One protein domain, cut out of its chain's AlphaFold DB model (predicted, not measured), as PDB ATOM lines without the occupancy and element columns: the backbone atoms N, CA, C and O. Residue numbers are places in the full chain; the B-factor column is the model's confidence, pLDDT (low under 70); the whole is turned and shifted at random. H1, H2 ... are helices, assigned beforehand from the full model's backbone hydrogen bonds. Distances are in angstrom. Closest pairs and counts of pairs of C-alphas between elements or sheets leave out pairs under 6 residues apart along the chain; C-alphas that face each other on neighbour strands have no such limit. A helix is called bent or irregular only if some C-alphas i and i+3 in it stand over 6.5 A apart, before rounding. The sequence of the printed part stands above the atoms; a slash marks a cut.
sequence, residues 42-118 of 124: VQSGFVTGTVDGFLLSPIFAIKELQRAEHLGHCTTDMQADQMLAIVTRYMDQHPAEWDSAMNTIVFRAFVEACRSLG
ATOM      1  N   VAL A  42       3.915 -31.581  33.045       93.44
ATOM      2  CA  VAL A  42       4.590 -30.406  32.467       93.44
ATOM      3  C   VAL A  42       5.697 -30.838  31.505       93.44
ATOM      4  O   VAL A  42       5.834 -30.261  30.430       93.44
ATOM      5  N   GLN A  43       6.447 -31.886  31.853       95.88
ATOM      6  CA  GLN A  43       7.461 -32.472  30.977       95.88
ATOM      7  C   GLN A  43       6.857 -32.973  29.661       95.88
ATOM      8  O   GLN A  43       7.335 -32.614  28.586       95.88
ATOM      9  N   SER A  44       5.780 -33.757  29.742       96.25
ATOM     10  CA  SER A  44       5.083 -34.295  28.574       96.25
ATOM     11  C   SER A  44       4.563 -33.173  27.669       96.25
ATOM     12  O   SER A  44       4.853 -33.183  26.477       96.25
ATOM     13  N   GLY A  45       3.910 -32.150  28.237       94.88
ATOM     14  CA  GLY A  45       3.442 -30.985  27.477       94.88
ATOM     15  C   GLY A  45       4.565 -30.168  26.825       94.88
ATOM     16  O   GLY A  45       4.412 -29.701  25.699       94.88
ATOM     17  N   PHE A  46       5.713 -30.016  27.494       95.12
ATOM     18  CA  PHE A  46       6.877 -29.355  26.898       95.12
ATOM     19  C   PHE A  46       7.420 -30.146  25.703       95.12
ATOM     20  O   PHE A  46       7.711 -29.558  24.660       95.12
ATOM     21  N   VAL A  47       7.565 -31.469  25.843       97.69
ATOM     22  CA  VAL A  47       8.090 -32.332  24.775       97.69
ATOM     23  C   VAL A  47       7.162 -32.317  23.566       97.69
ATOM     24  O   VAL A  47       7.633 -32.042  22.464       97.69
ATOM     25  N   THR A  48       5.858 -32.537  23.756       97.31
ATOM     26  CA  THR A  48       4.898 -32.542  22.642       97.31
ATOM     27  C   THR A  48       4.831 -31.184  21.951       97.31
ATOM     28  O   THR A  48       4.920 -31.127  20.729       97.31
ATOM     29  N   GLY A  49       4.776 -30.085  22.709       95.50
ATOM     30  CA  GLY A  49       4.780 -28.734  22.141       95.50
ATOM     31  C   GLY A  49       6.073 -28.396  21.395       95.50
ATOM     32  O   GLY A  49       6.046 -27.701  20.383       95.50
ATOM     33  N   THR A  50       7.215 -28.914  21.853       95.94
ATOM     34  CA  THR A  50       8.498 -28.732  21.162       95.94
ATOM     35  C   THR A  50       8.532 -29.497  19.837       95.94
ATOM     36  O   THR A  50       8.955 -28.939  18.826       95.94
ATOM     37  N   VAL A  51       8.060 -30.747  19.823       97.38
ATOM     38  CA  VAL A  51       7.968 -31.568  18.604       97.38
ATOM     39  C   VAL A  51       6.998 -30.945  17.597       97.38
ATOM     40  O   VAL A  51       7.357 -30.800  16.431       97.38
ATOM     41  N   ASP A  52       5.824 -30.495  18.043       95.62
ATOM     42  CA  ASP A  52       4.853 -29.782  17.200       95.62
ATOM     43  C   ASP A  52       5.457 -28.493  16.611       95.62
ATOM     44  O   ASP A  52       5.382 -28.234  15.408       95.62
ATOM     45  N   GLY A  53       6.192 -27.736  17.431       94.12
ATOM     46  CA  GLY A  53       6.953 -26.576  16.976       94.12
ATOM     47  C   GLY A  53       7.989 -26.913  15.898       94.12
ATOM     48  O   GLY A  53       8.133 -26.161  14.932       94.12
ATOM     49  N   PHE A  54       8.691 -28.046  16.012       94.88
ATOM     50  CA  PHE A  54       9.625 -28.499  14.977       94.88
ATOM     51  C   PHE A  54       8.916 -28.854  13.674       94.88
ATOM     52  O   PHE A  54       9.397 -28.441  12.619       94.88
ATOM     53  N   LEU A  55       7.776 -29.547  13.741       95.19
ATOM     54  CA  LEU A  55       6.971 -29.903  12.570       95.19
ATOM     55  C   LEU A  55       6.445 -28.660  11.837       95.19
ATOM     56  O   LEU A  55       6.441 -28.624  10.607       95.19
ATOM     57  N   LEU A  56       6.062 -27.616  12.578       93.81
ATOM     58  CA  LEU A  56       5.532 -26.376  12.010       93.81
ATOM     59  C   LEU A  56       6.624 -25.413  11.499       93.81
ATOM     60  O   LEU A  56       6.396 -24.655  10.552       93.81
ATOM     61  N   SER A  57       7.816 -25.420  12.107       92.12
ATOM     62  CA  SER A  57       8.860 -24.411  11.854       92.12
ATOM     63  C   SER A  57       9.318 -24.264  10.389       92.12
ATOM     64  O   SER A  57       9.536 -23.120   9.969       92.12
ATOM     65  N   PRO A  58       9.395 -25.328   9.557       92.12
ATOM     66  CA  PRO A  58       9.720 -25.205   8.136       92.12
ATOM     67  C   PRO A  58       8.806 -24.293   7.334       92.12
ATOM     68  O   PRO A  58       9.265 -23.706   6.356       92.12
ATOM     69  N   ILE A  59       7.541 -24.129   7.741       88.31
ATOM     70  CA  ILE A  59       6.592 -23.248   7.046       88.31
ATOM     71  C   ILE A  59       7.065 -21.793   7.126       88.31
ATOM     72  O   ILE A  59       7.033 -21.075   6.130       88.31
ATOM     73  N   PHE A  60       7.566 -21.370   8.288       85.38
ATOM     74  CA  PHE A  60       8.082 -20.013   8.480       85.38
ATOM     75  C   PHE A  60       9.434 -19.797   7.797       85.38
ATOM     76  O   PHE A  60       9.721 -18.698   7.326       85.38
ATOM     77  N   ALA A  61      10.272 -20.834   7.748       84.69
ATOM     78  CA  ALA A  61      11.613 -20.747   7.177       84.69
ATOM     79  C   ALA A  61      11.658 -20.990   5.657       84.69
ATOM     80  O   ALA A  61      12.660 -20.648   5.027       84.69
ATOM     81  N   ILE A  62      10.613 -21.602   5.082       86.12
ATOM     82  CA  ILE A  62      10.565 -22.124   3.702       86.12
ATOM     83  C   ILE A  62      11.795 -23.009   3.412       86.12
ATOM     84  O   ILE A  62      12.441 -22.932   2.367       86.12
ATOM     85  N   LYS A  63      12.181 -23.823   4.398       88.31
ATOM     86  CA  LYS A  63      13.367 -24.692   4.385       88.31
ATOM     87  C   LYS A  63      13.101 -25.926   5.232       88.31
ATOM     88  O   LYS A  63      12.260 -25.877   6.113       88.31
ATOM     89  N   GLU A  64      13.860 -26.997   5.008       88.50
ATOM     90  CA  GLU A  64      13.841 -28.204   5.856       88.50
ATOM     91  C   GLU A  64      12.527 -29.009   5.832       88.50
ATOM     92  O   GLU A  64      12.275 -29.811   6.730       88.50
ATOM     93  N   LEU A  65      11.709 -28.855   4.781       90.69
ATOM     94  CA  LEU A  65      10.434 -29.571   4.625       90.69
ATOM     95  C   LEU A  65      10.602 -31.096   4.706       90.69
ATOM     96  O   LEU A  65       9.841 -31.752   5.407       90.69
ATOM     97  N   GLN A  66      11.646 -31.647   4.079       91.69
ATOM     98  CA  GLN A  66      11.936 -33.087   4.137       91.69
ATOM     99  C   GLN A  66      12.276 -33.567   5.554       91.69
ATOM    100  O   GLN A  66      11.908 -34.675   5.937       91.69
ATOM    101  N   ARG A  67      12.956 -32.741   6.363       93.00
ATOM    102  CA  ARG A  67      13.259 -33.105   7.755       93.00
ATOM    103  C   ARG A  67      11.995 -33.116   8.607       93.00
ATOM    104  O   ARG A  67      11.842 -34.019   9.422       93.00
ATOM    105  N   ALA A  68      11.090 -32.155   8.407       93.88
ATOM    106  CA  ALA A  68       9.794 -32.179   9.085       93.88
ATOM    107  C   ALA A  68       8.906 -33.331   8.620       93.88
ATOM    108  O   ALA A  68       8.239 -33.926   9.453       93.88
ATOM    109  N   GLU A  69       8.927 -33.695   7.338       94.19
ATOM    110  CA  GLU A  69       8.218 -34.875   6.834       94.19
ATOM    111  C   GLU A  69       8.725 -36.159   7.511       94.19
ATOM    112  O   GLU A  69       7.939 -36.937   8.049       94.19
ATOM    113  N   HIS A  70      10.048 -36.341   7.581       95.69
ATOM    114  CA  HIS A  70      10.661 -37.483   8.264       95.69
ATOM    115  C   HIS A  70      10.362 -37.506   9.766       95.69
ATOM    116  O   HIS A  70      10.061 -38.566  10.317       95.69
ATOM    117  N   LEU A  71      10.408 -36.346  10.428       97.12
ATOM    118  CA  LEU A  71       9.995 -36.231  11.823       97.12
ATOM    119  C   LEU A  71       8.512 -36.593  11.979       97.12
ATOM    120  O   LEU A  71       8.174 -37.362  12.872       97.12
ATOM    121  N   GLY A  72       7.651 -36.118  11.077       96.81
ATOM    122  CA  GLY A  72       6.222 -36.416  11.061       96.81
ATOM    123  C   GLY A  72       5.967 -37.918  11.002       96.81
ATOM    124  O   GLY A  72       5.303 -38.454  11.886       96.81
ATOM    125  N   HIS A  73       6.584 -38.615  10.045       97.31
ATOM    126  CA  HIS A  73       6.488 -40.072   9.942       97.31
ATOM    127  C   HIS A  73       7.029 -40.802  11.172       97.31
ATOM    128  O   HIS A  73       6.392 -41.734  11.653       97.31
ATOM    129  N   CYS A  74       8.162 -40.356  11.719       97.50
ATOM    130  CA  CYS A  74       8.720 -40.907  12.952       97.50
ATOM    131  C   CYS A  74       7.748 -40.795  14.138       97.50
ATOM    132  O   CYS A  74       7.696 -41.690  14.977       97.50
ATOM    133  N   THR A  75       6.986 -39.701  14.215       97.56
ATOM    134  CA  THR A  75       6.133 -39.380  15.368       97.56
ATOM    135  C   THR A  75       4.659 -39.742  15.205       97.56
ATOM    136  O   THR A  75       3.922 -39.630  16.178       97.56
ATOM    137  N   THR A  76       4.213 -40.164  14.015       94.81
ATOM    138  CA  THR A  76       2.782 -40.208  13.654       94.81
ATOM    139  C   THR A  76       1.927 -41.067  14.592       94.81
ATOM    140  O   THR A  76       0.795 -40.691  14.883       94.81
ATOM    141  N   ASP A  77       2.479 -42.173  15.097       93.31
ATOM    142  CA  ASP A  77       1.793 -43.111  15.996       93.31
ATOM    143  C   ASP A  77       2.334 -43.050  17.437       93.31
ATOM    144  O   ASP A  77       2.023 -43.909  18.266       93.31
ATOM    145  N   MET A  78       3.182 -42.061  17.747       96.62
ATOM    146  CA  MET A  78       3.766 -41.923  19.077       96.62
ATOM    147  C   MET A  78       2.815 -41.214  20.032       96.62
ATOM    148  O   MET A  78       2.373 -40.090  19.799       96.62
ATOM    149  N   GLN A  79       2.596 -41.839  21.180       96.94
ATOM    150  CA  GLN A  79       1.893 -41.214  22.290       96.94
ATOM    151  C   GLN A  79       2.829 -40.274  23.072       96.94
ATOM    152  O   GLN A  79       4.056 -40.407  23.057       96.94
ATOM    153  N   ALA A  80       2.251 -39.304  23.784       95.62
ATOM    154  CA  ALA A  80       3.012 -38.277  24.502       95.62
ATOM    155  C   ALA A  80       3.952 -38.844  25.588       95.62
ATOM    156  O   ALA A  80       4.991 -38.254  25.886       95.62
ATOM    157  N   ASP A  81       3.604 -39.987  26.176       96.19
ATOM    158  CA  ASP A  81       4.429 -40.726  27.133       96.19
ATOM    159  C   ASP A  81       5.625 -41.414  26.459       96.19
ATOM    160  O   ASP A  81       6.726 -41.392  27.006       96.19
ATOM    161  N   GLN A  82       5.457 -41.948  25.246       97.81
ATOM    162  CA  GLN A  82       6.556 -42.486  24.439       97.81
ATOM    163  C   GLN A  82       7.526 -41.382  24.007       97.81
ATOM    164  O   GLN A  82       8.741 -41.555  24.118       97.81
ATOM    165  N   MET A  83       7.007 -40.226  23.578       98.38
ATOM    166  CA  MET A  83       7.833 -39.056  23.261       98.38
ATOM    167  C   MET A  83       8.631 -38.589  24.484       98.38
ATOM    168  O   MET A  83       9.833 -38.339  24.384       98.38
ATOM    169  N   LEU A  84       7.988 -38.521  25.655       98.44
ATOM    170  CA  LEU A  84       8.668 -38.204  26.908       98.44
ATOM    171  C   LEU A  84       9.746 -39.248  27.236       98.44
ATOM    172  O   LEU A  84      10.869 -38.872  27.558       98.44
ATOM    173  N   ALA A  85       9.447 -40.540  27.092       98.38
ATOM    174  CA  ALA A  85      10.398 -41.615  27.361       98.38
ATOM    175  C   ALA A  85      11.647 -41.549  26.464       98.38
ATOM    176  O   ALA A  85      12.753 -41.789  26.948       98.38
ATOM    177  N   ILE A  86      11.499 -41.178  25.184       98.56
ATOM    178  CA  ILE A  86      12.628 -40.934  24.267       98.56
ATOM    179  C   ILE A  86      13.546 -39.842  24.824       98.56
ATOM    180  O   ILE A  86      14.763 -40.026  24.899       98.56
ATOM    181  N   VAL A  87      12.962 -38.721  25.249       98.62
ATOM    182  CA  VAL A  87      13.709 -37.567  25.760       98.62
ATOM    183  C   VAL A  87      14.365 -37.880  27.105       98.62
ATOM    184  O   VAL A  87      15.554 -37.616  27.273       98.62
ATOM    185  N   THR A  88      13.643 -38.496  28.044       98.31
ATOM    186  CA  THR A  88      14.196 -38.901  29.345       98.31
ATOM    187  C   THR A  88      15.353 -39.879  29.167       98.31
ATOM    188  O   THR A  88      16.415 -39.670  29.749       98.31
ATOM    189  N   ARG A  89      15.207 -40.880  28.288       98.38
ATOM    190  CA  ARG A  89      16.288 -41.824  27.974       98.38
ATOM    191  C   ARG A  89      17.527 -41.114  27.435       98.38
ATOM    192  O   ARG A  89      18.633 -41.428  27.867       98.38
ATOM    193  N   TYR A  90      17.357 -40.166  26.512       98.56
ATOM    194  CA  TYR A  90      18.475 -39.385  25.985       98.56
ATOM    195  C   TYR A  90      19.177 -38.598  27.101       98.56
ATOM    196  O   TYR A  90      20.401 -38.637  27.202       98.56
ATOM    197  N   MET A  91      18.421 -37.936  27.980       98.38
ATOM    198  CA  MET A  91      18.987 -37.173  29.097       98.38
ATOM    199  C   MET A  91      19.742 -38.048  30.100       98.38
ATOM    200  O   MET A  91      20.788 -37.626  30.590       98.38
ATOM    201  N   ASP A  92      19.244 -39.249  30.398       98.25
ATOM    202  CA  ASP A  92      19.910 -40.196  31.300       98.25
ATOM    203  C   ASP A  92      21.245 -40.688  30.720       98.25
ATOM    204  O   ASP A  92      22.205 -40.923  31.455       98.25
ATOM    205  N   GLN A  93      21.326 -40.805  29.394       98.44
ATOM    206  CA  GLN A  93      22.540 -41.199  28.675       98.44
ATOM    207  C   GLN A  93      23.543 -40.047  28.505       98.44
ATOM    208  O   GLN A  93      24.735 -40.300  28.328       98.44
ATOM    209  N   HIS A  94      23.089 -38.795  28.604       98.12
ATOM    210  CA  HIS A  94      23.886 -37.597  28.325       98.12
ATOM    211  C   HIS A  94      23.841 -36.577  29.482       98.12
ATOM    212  O   HIS A  94      23.431 -35.430  29.282       98.12
ATOM    213  N   PRO A  95      24.303 -36.927  30.701       97.75
ATOM    214  CA  PRO A  95      24.235 -36.027  31.856       97.75
ATOM    215  C   PRO A  95      25.033 -34.726  31.683       97.75
ATOM    216  O   PRO A  95      24.682 -33.705  32.266       97.75
ATOM    217  N   ALA A  96      26.072 -34.731  30.840       97.81
ATOM    218  CA  ALA A  96      26.846 -33.535  30.507       97.81
ATOM    219  C   ALA A  96      26.024 -32.460  29.767       97.81
ATOM    220  O   ALA A  96      26.426 -31.300  29.729       97.81
ATOM    221  N   GLU A  97      24.876 -32.822  29.187       95.94
ATOM    222  CA  GLU A  97      24.003 -31.892  28.469       95.94
ATOM    223  C   GLU A  97      22.899 -31.298  29.349       95.94
ATOM    224  O   GLU A  97      22.131 -30.479  28.859       95.94
ATOM    225  N   TRP A  98      22.792 -31.647  30.636       95.31
ATOM    226  CA  TRP A  98      21.669 -31.193  31.471       95.31
ATOM    227  C   TRP A  98      21.559 -29.670  31.618       95.31
ATOM    228  O   TRP A  98      20.453 -29.162  31.784       95.31
ATOM    229  N   ASP A  99      22.655 -28.924  31.494       94.31
ATOM    230  CA  ASP A  99      22.623 -27.454  31.492       94.31
ATOM    231  C   ASP A  99      22.359 -26.847  30.101       94.31
ATOM    232  O   ASP A  99      22.252 -25.629  29.956       94.31
ATOM    233  N   SER A 100      22.215 -27.680  29.067       93.50
ATOM    234  CA  SER A 100      21.885 -27.242  27.709       93.50
ATOM    235  C   SER A 100      20.407 -26.893  27.569       93.50
ATOM    236  O   SER A 100      19.554 -27.382  28.312       93.50
ATOM    237  N   ALA A 101      20.101 -26.076  26.557       94.44
ATOM    238  CA  ALA A 101      18.735 -25.711  26.214       94.44
ATOM    239  C   ALA A 101      17.893 -26.956  25.883       94.44
ATOM    240  O   ALA A 101      18.272 -27.789  25.054       94.44
ATOM    241  N   MET A 102      16.730 -27.067  26.519       95.62
ATOM    242  CA  MET A 102      15.903 -28.268  26.490       95.62
ATOM    243  C   MET A 102      15.336 -28.558  25.099       95.62
ATOM    244  O   MET A 102      15.231 -29.715  24.710       95.62
ATOM    245  N   ASN A 103      15.038 -27.535  24.299       94.88
ATOM    246  CA  ASN A 103      14.637 -27.733  22.904       94.88
ATOM    247  C   ASN A 103      15.745 -28.418  22.082       94.88
ATOM    248  O   ASN A 103      15.456 -29.309  21.290       94.88
ATOM    249  N   THR A 104      17.015 -28.069  22.304       94.94
ATOM    250  CA  THR A 104      18.152 -28.736  21.651       94.94
ATOM    251  C   THR A 104      18.289 -30.189  22.104       94.94
ATOM    252  O   THR A 104      18.555 -31.056  21.274       94.94
ATOM    253  N   ILE A 105      18.064 -30.470  23.392       97.69
ATOM    254  CA  ILE A 105      18.048 -31.838  23.935       97.69
ATOM    255  C   ILE A 105      16.934 -32.658  23.272       97.69
ATOM    256  O   ILE A 105      17.205 -33.742  22.761       97.69
ATOM    257  N   VAL A 106      15.702 -32.129  23.205       97.94
ATOM    258  CA  VAL A 106      14.579 -32.786  22.507       97.94
ATOM    259  C   VAL A 106      14.949 -33.058  21.051       97.94
ATOM    260  O   VAL A 106      14.796 -34.181  20.580       97.94
ATOM    261  N   PHE A 107      15.497 -32.066  20.344       96.88
ATOM    262  CA  PHE A 107      15.912 -32.234  18.953       96.88
ATOM    263  C   PHE A 107      16.906 -33.392  18.778       96.88
ATOM    264  O   PHE A 107      16.683 -34.273  17.949       96.88
ATOM    265  N   ARG A 108      17.975 -33.438  19.582       97.81
ATOM    266  CA  ARG A 108      18.987 -34.507  19.510       97.81
ATOM    267  C   ARG A 108      18.412 -35.879  19.866       97.81
ATOM    268  O   ARG A 108      18.691 -36.843  19.156       97.81
ATOM    269  N   ALA A 109      17.549 -35.949  20.879       98.38
ATOM    270  CA  ALA A 109      16.856 -37.178  21.251       98.38
ATOM    271  C   ALA A 109      16.039 -37.748  20.077       98.38
ATOM    272  O   ALA A 109      16.136 -38.938  19.771       98.38
ATOM    273  N   PHE A 110      15.295 -36.899  19.359       98.31
ATOM    274  CA  PHE A 110      14.535 -37.322  18.179       98.31
ATOM    275  C   PHE A 110      15.426 -37.653  16.976       98.31
ATOM    276  O   PHE A 110      15.118 -38.583  16.238       98.31
ATOM    277  N   VAL A 111      16.575 -36.993  16.802       97.62
ATOM    278  CA  VAL A 111      17.562 -37.390  15.779       97.62
ATOM    279  C   VAL A 111      18.066 -38.822  16.008       97.62
ATOM    280  O   VAL A 111      18.221 -39.585  15.051       97.62
ATOM    281  N   GLU A 112      18.330 -39.218  17.255       97.62
ATOM    282  CA  GLU A 112      18.730 -40.591  17.585       97.62
ATOM    283  C   GLU A 112      17.584 -41.593  17.449       97.62
ATOM    284  O   GLU A 112      17.750 -42.646  16.819       97.62
ATOM    285  N   ALA A 113      16.416 -41.261  18.000       97.62
ATOM    286  CA  ALA A 113      15.254 -42.137  17.977       97.62
ATOM    287  C   ALA A 113      14.763 -42.387  16.547       97.62
ATOM    288  O   ALA A 113      14.670 -43.537  16.126       97.62
ATOM    289  N   CYS A 114      14.536 -41.333  15.761       97.19
ATOM    290  CA  CYS A 114      13.989 -41.462  14.414       97.19
ATOM    291  C   CYS A 114      14.944 -42.189  13.464       97.19
ATOM    292  O   CYS A 114      14.507 -43.020  12.672       97.19
ATOM    293  N   ARG A 115      16.261 -41.988  13.602       96.75
ATOM    294  CA  ARG A 115      17.262 -42.786  12.874       96.75
ATOM    295  C   ARG A 115      17.152 -44.276  13.196       96.75
ATOM    296  O   ARG A 115      17.217 -45.092  12.282       96.75
ATOM    297  N   SER A 116      16.952 -44.628  14.464       94.94
ATOM    298  CA  SER A 116      16.786 -46.025  14.893       94.94
ATOM    299  C   SER A 116      15.480 -46.650  14.387       94.94
ATOM    300  O   SER A 116      15.398 -47.866  14.246       94.94
ATOM    301  N   LEU A 117      14.477 -45.821  14.088       93.88
ATOM    302  CA  LEU A 117      13.166 -46.220  13.570       93.88
ATOM    303  C   LEU A 117      13.073 -46.195  12.033       93.88
ATOM    304  O   LEU A 117      12.011 -46.477  11.491       93.88
ATOM    305  N   GLY A 118      14.160 -45.873  11.321       94.94
ATOM    306  CA  GLY A 118      14.179 -45.834   9.852       94.94
ATOM    307  C   GLY A 118      13.754 -44.499   9.229       94.94
ATOM    308  O   GLY A 118      13.615 -44.413   8.013       94.94
TER     309      GLY A 118
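AT A GLANCE: This is residues 42 to 118 of the 124 residues of an uncharacterized protein of Paraburkholderia fungorum (UniProt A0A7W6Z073). What would one see first on following the backbone from residue 42? A compact cluster of four crossed helices: the long, kinked H1 and the shorter H2 fold back on each other as a helical hairpin, and H3 and H4 cross each other and pack on H1. H3 packs about perpendicular on residues 43 to 48 of H1, H4 packs about perpendicular on residues 47 to 51 of H1, and H3 and H4 are themselves about perpendicular to each other. How much is printed, and of what is it made? The printed part has 77 residues with four named helices, H1, H2, H3 and H4 in that order along the chain, and no named strand; its class is all helix. How large and how dense is it? It is compact, with a radius of gyration of the C-alphas of 12.1 A, and it spans 34 by 24 by 23 A.

HOW THE PARTS SIT: What does the first helix touch? H1, residues 42 to 61, is one of two hubs and touches three helices. With residues 54 to 59 alone it touches H2, residues 65 to 75, and the closest C-alphas, those of Leu 55 and Ala 68, are 5.0 A apart; the two helices form a hairpin at a shallow tilt of 26 degrees, opposite ways. With residues 43 to 48 alone it touches H3, residues 80 to 93, about perpendicular at 84 degrees, the closest C-alphas being those of Ser 44 and Leu 84, 5.6 A apart. How does the last helix sit among the others? H4, residues 102 to 116, is the other hub; with residues 103 to 107 alone it touches H1, about perpendicular at 81 degrees, and the closest C-alphas, those of Thr 50 and Asn 103, are 6.5 A apart. It touches residues 86 to 91 of H3 about perpendicular at 82 degrees, with the C-alphas of Tyr 90 and Ala 109 closest at 5.5 A. With residues 110 to 114 alone it only just touches H2, with 3 pairs of C-alphas within 8 A, the closest being those of Cys 74 and Cys 114 at 5.5 A, and the two are about perpendicular at 77 degrees. Do H2 and H3 meet? They are only just apart, with their closest C-alphas 8.1 A from each other. What do the backbone N and O atoms show? In H2, H3 and H4 every O i to N i+4 pair is within hydrogen-bond range, while in H1 it is 13 of 16.

IN THESE COORDINATES: Where does H1 run? It begins at C-alpha 42, (4.590, -30.406, 32.467), and measures 28.0 A from first to last C-alpha. It is irregular, with C-alphas 55 and 58 7.0 A apart, and has a kink of 36 degrees near residue 55. How long are the other helices? H2 measures 15.2 A from Leu 65 to Thr 75, and H3 measures 20.2 A from C-alpha 80, at (3.012, -38.277, 24.502), to C-alpha 93. H4 measures 21.2 A and ends at C-alpha 116, (16.786, -46.025, 14.893).

THE WHOLE: How far apart are its extremes? The two C-alphas farthest apart are those of Ile 62 and Asp 92, at 34.3 A, and the first and last printed C-alphas, those of Val 42 and Gly 118, are 29.0 A apart. How are the helices joined? The links from H1 to H2 and from H2 to H3 are tight, with 3 and 4 residues, and the link from H3 to H4 is short, with 8 residues. Is anything missing or uncertain? The printed part has no cut; its mean pLDDT is 95.4, and no printed residue is under 70.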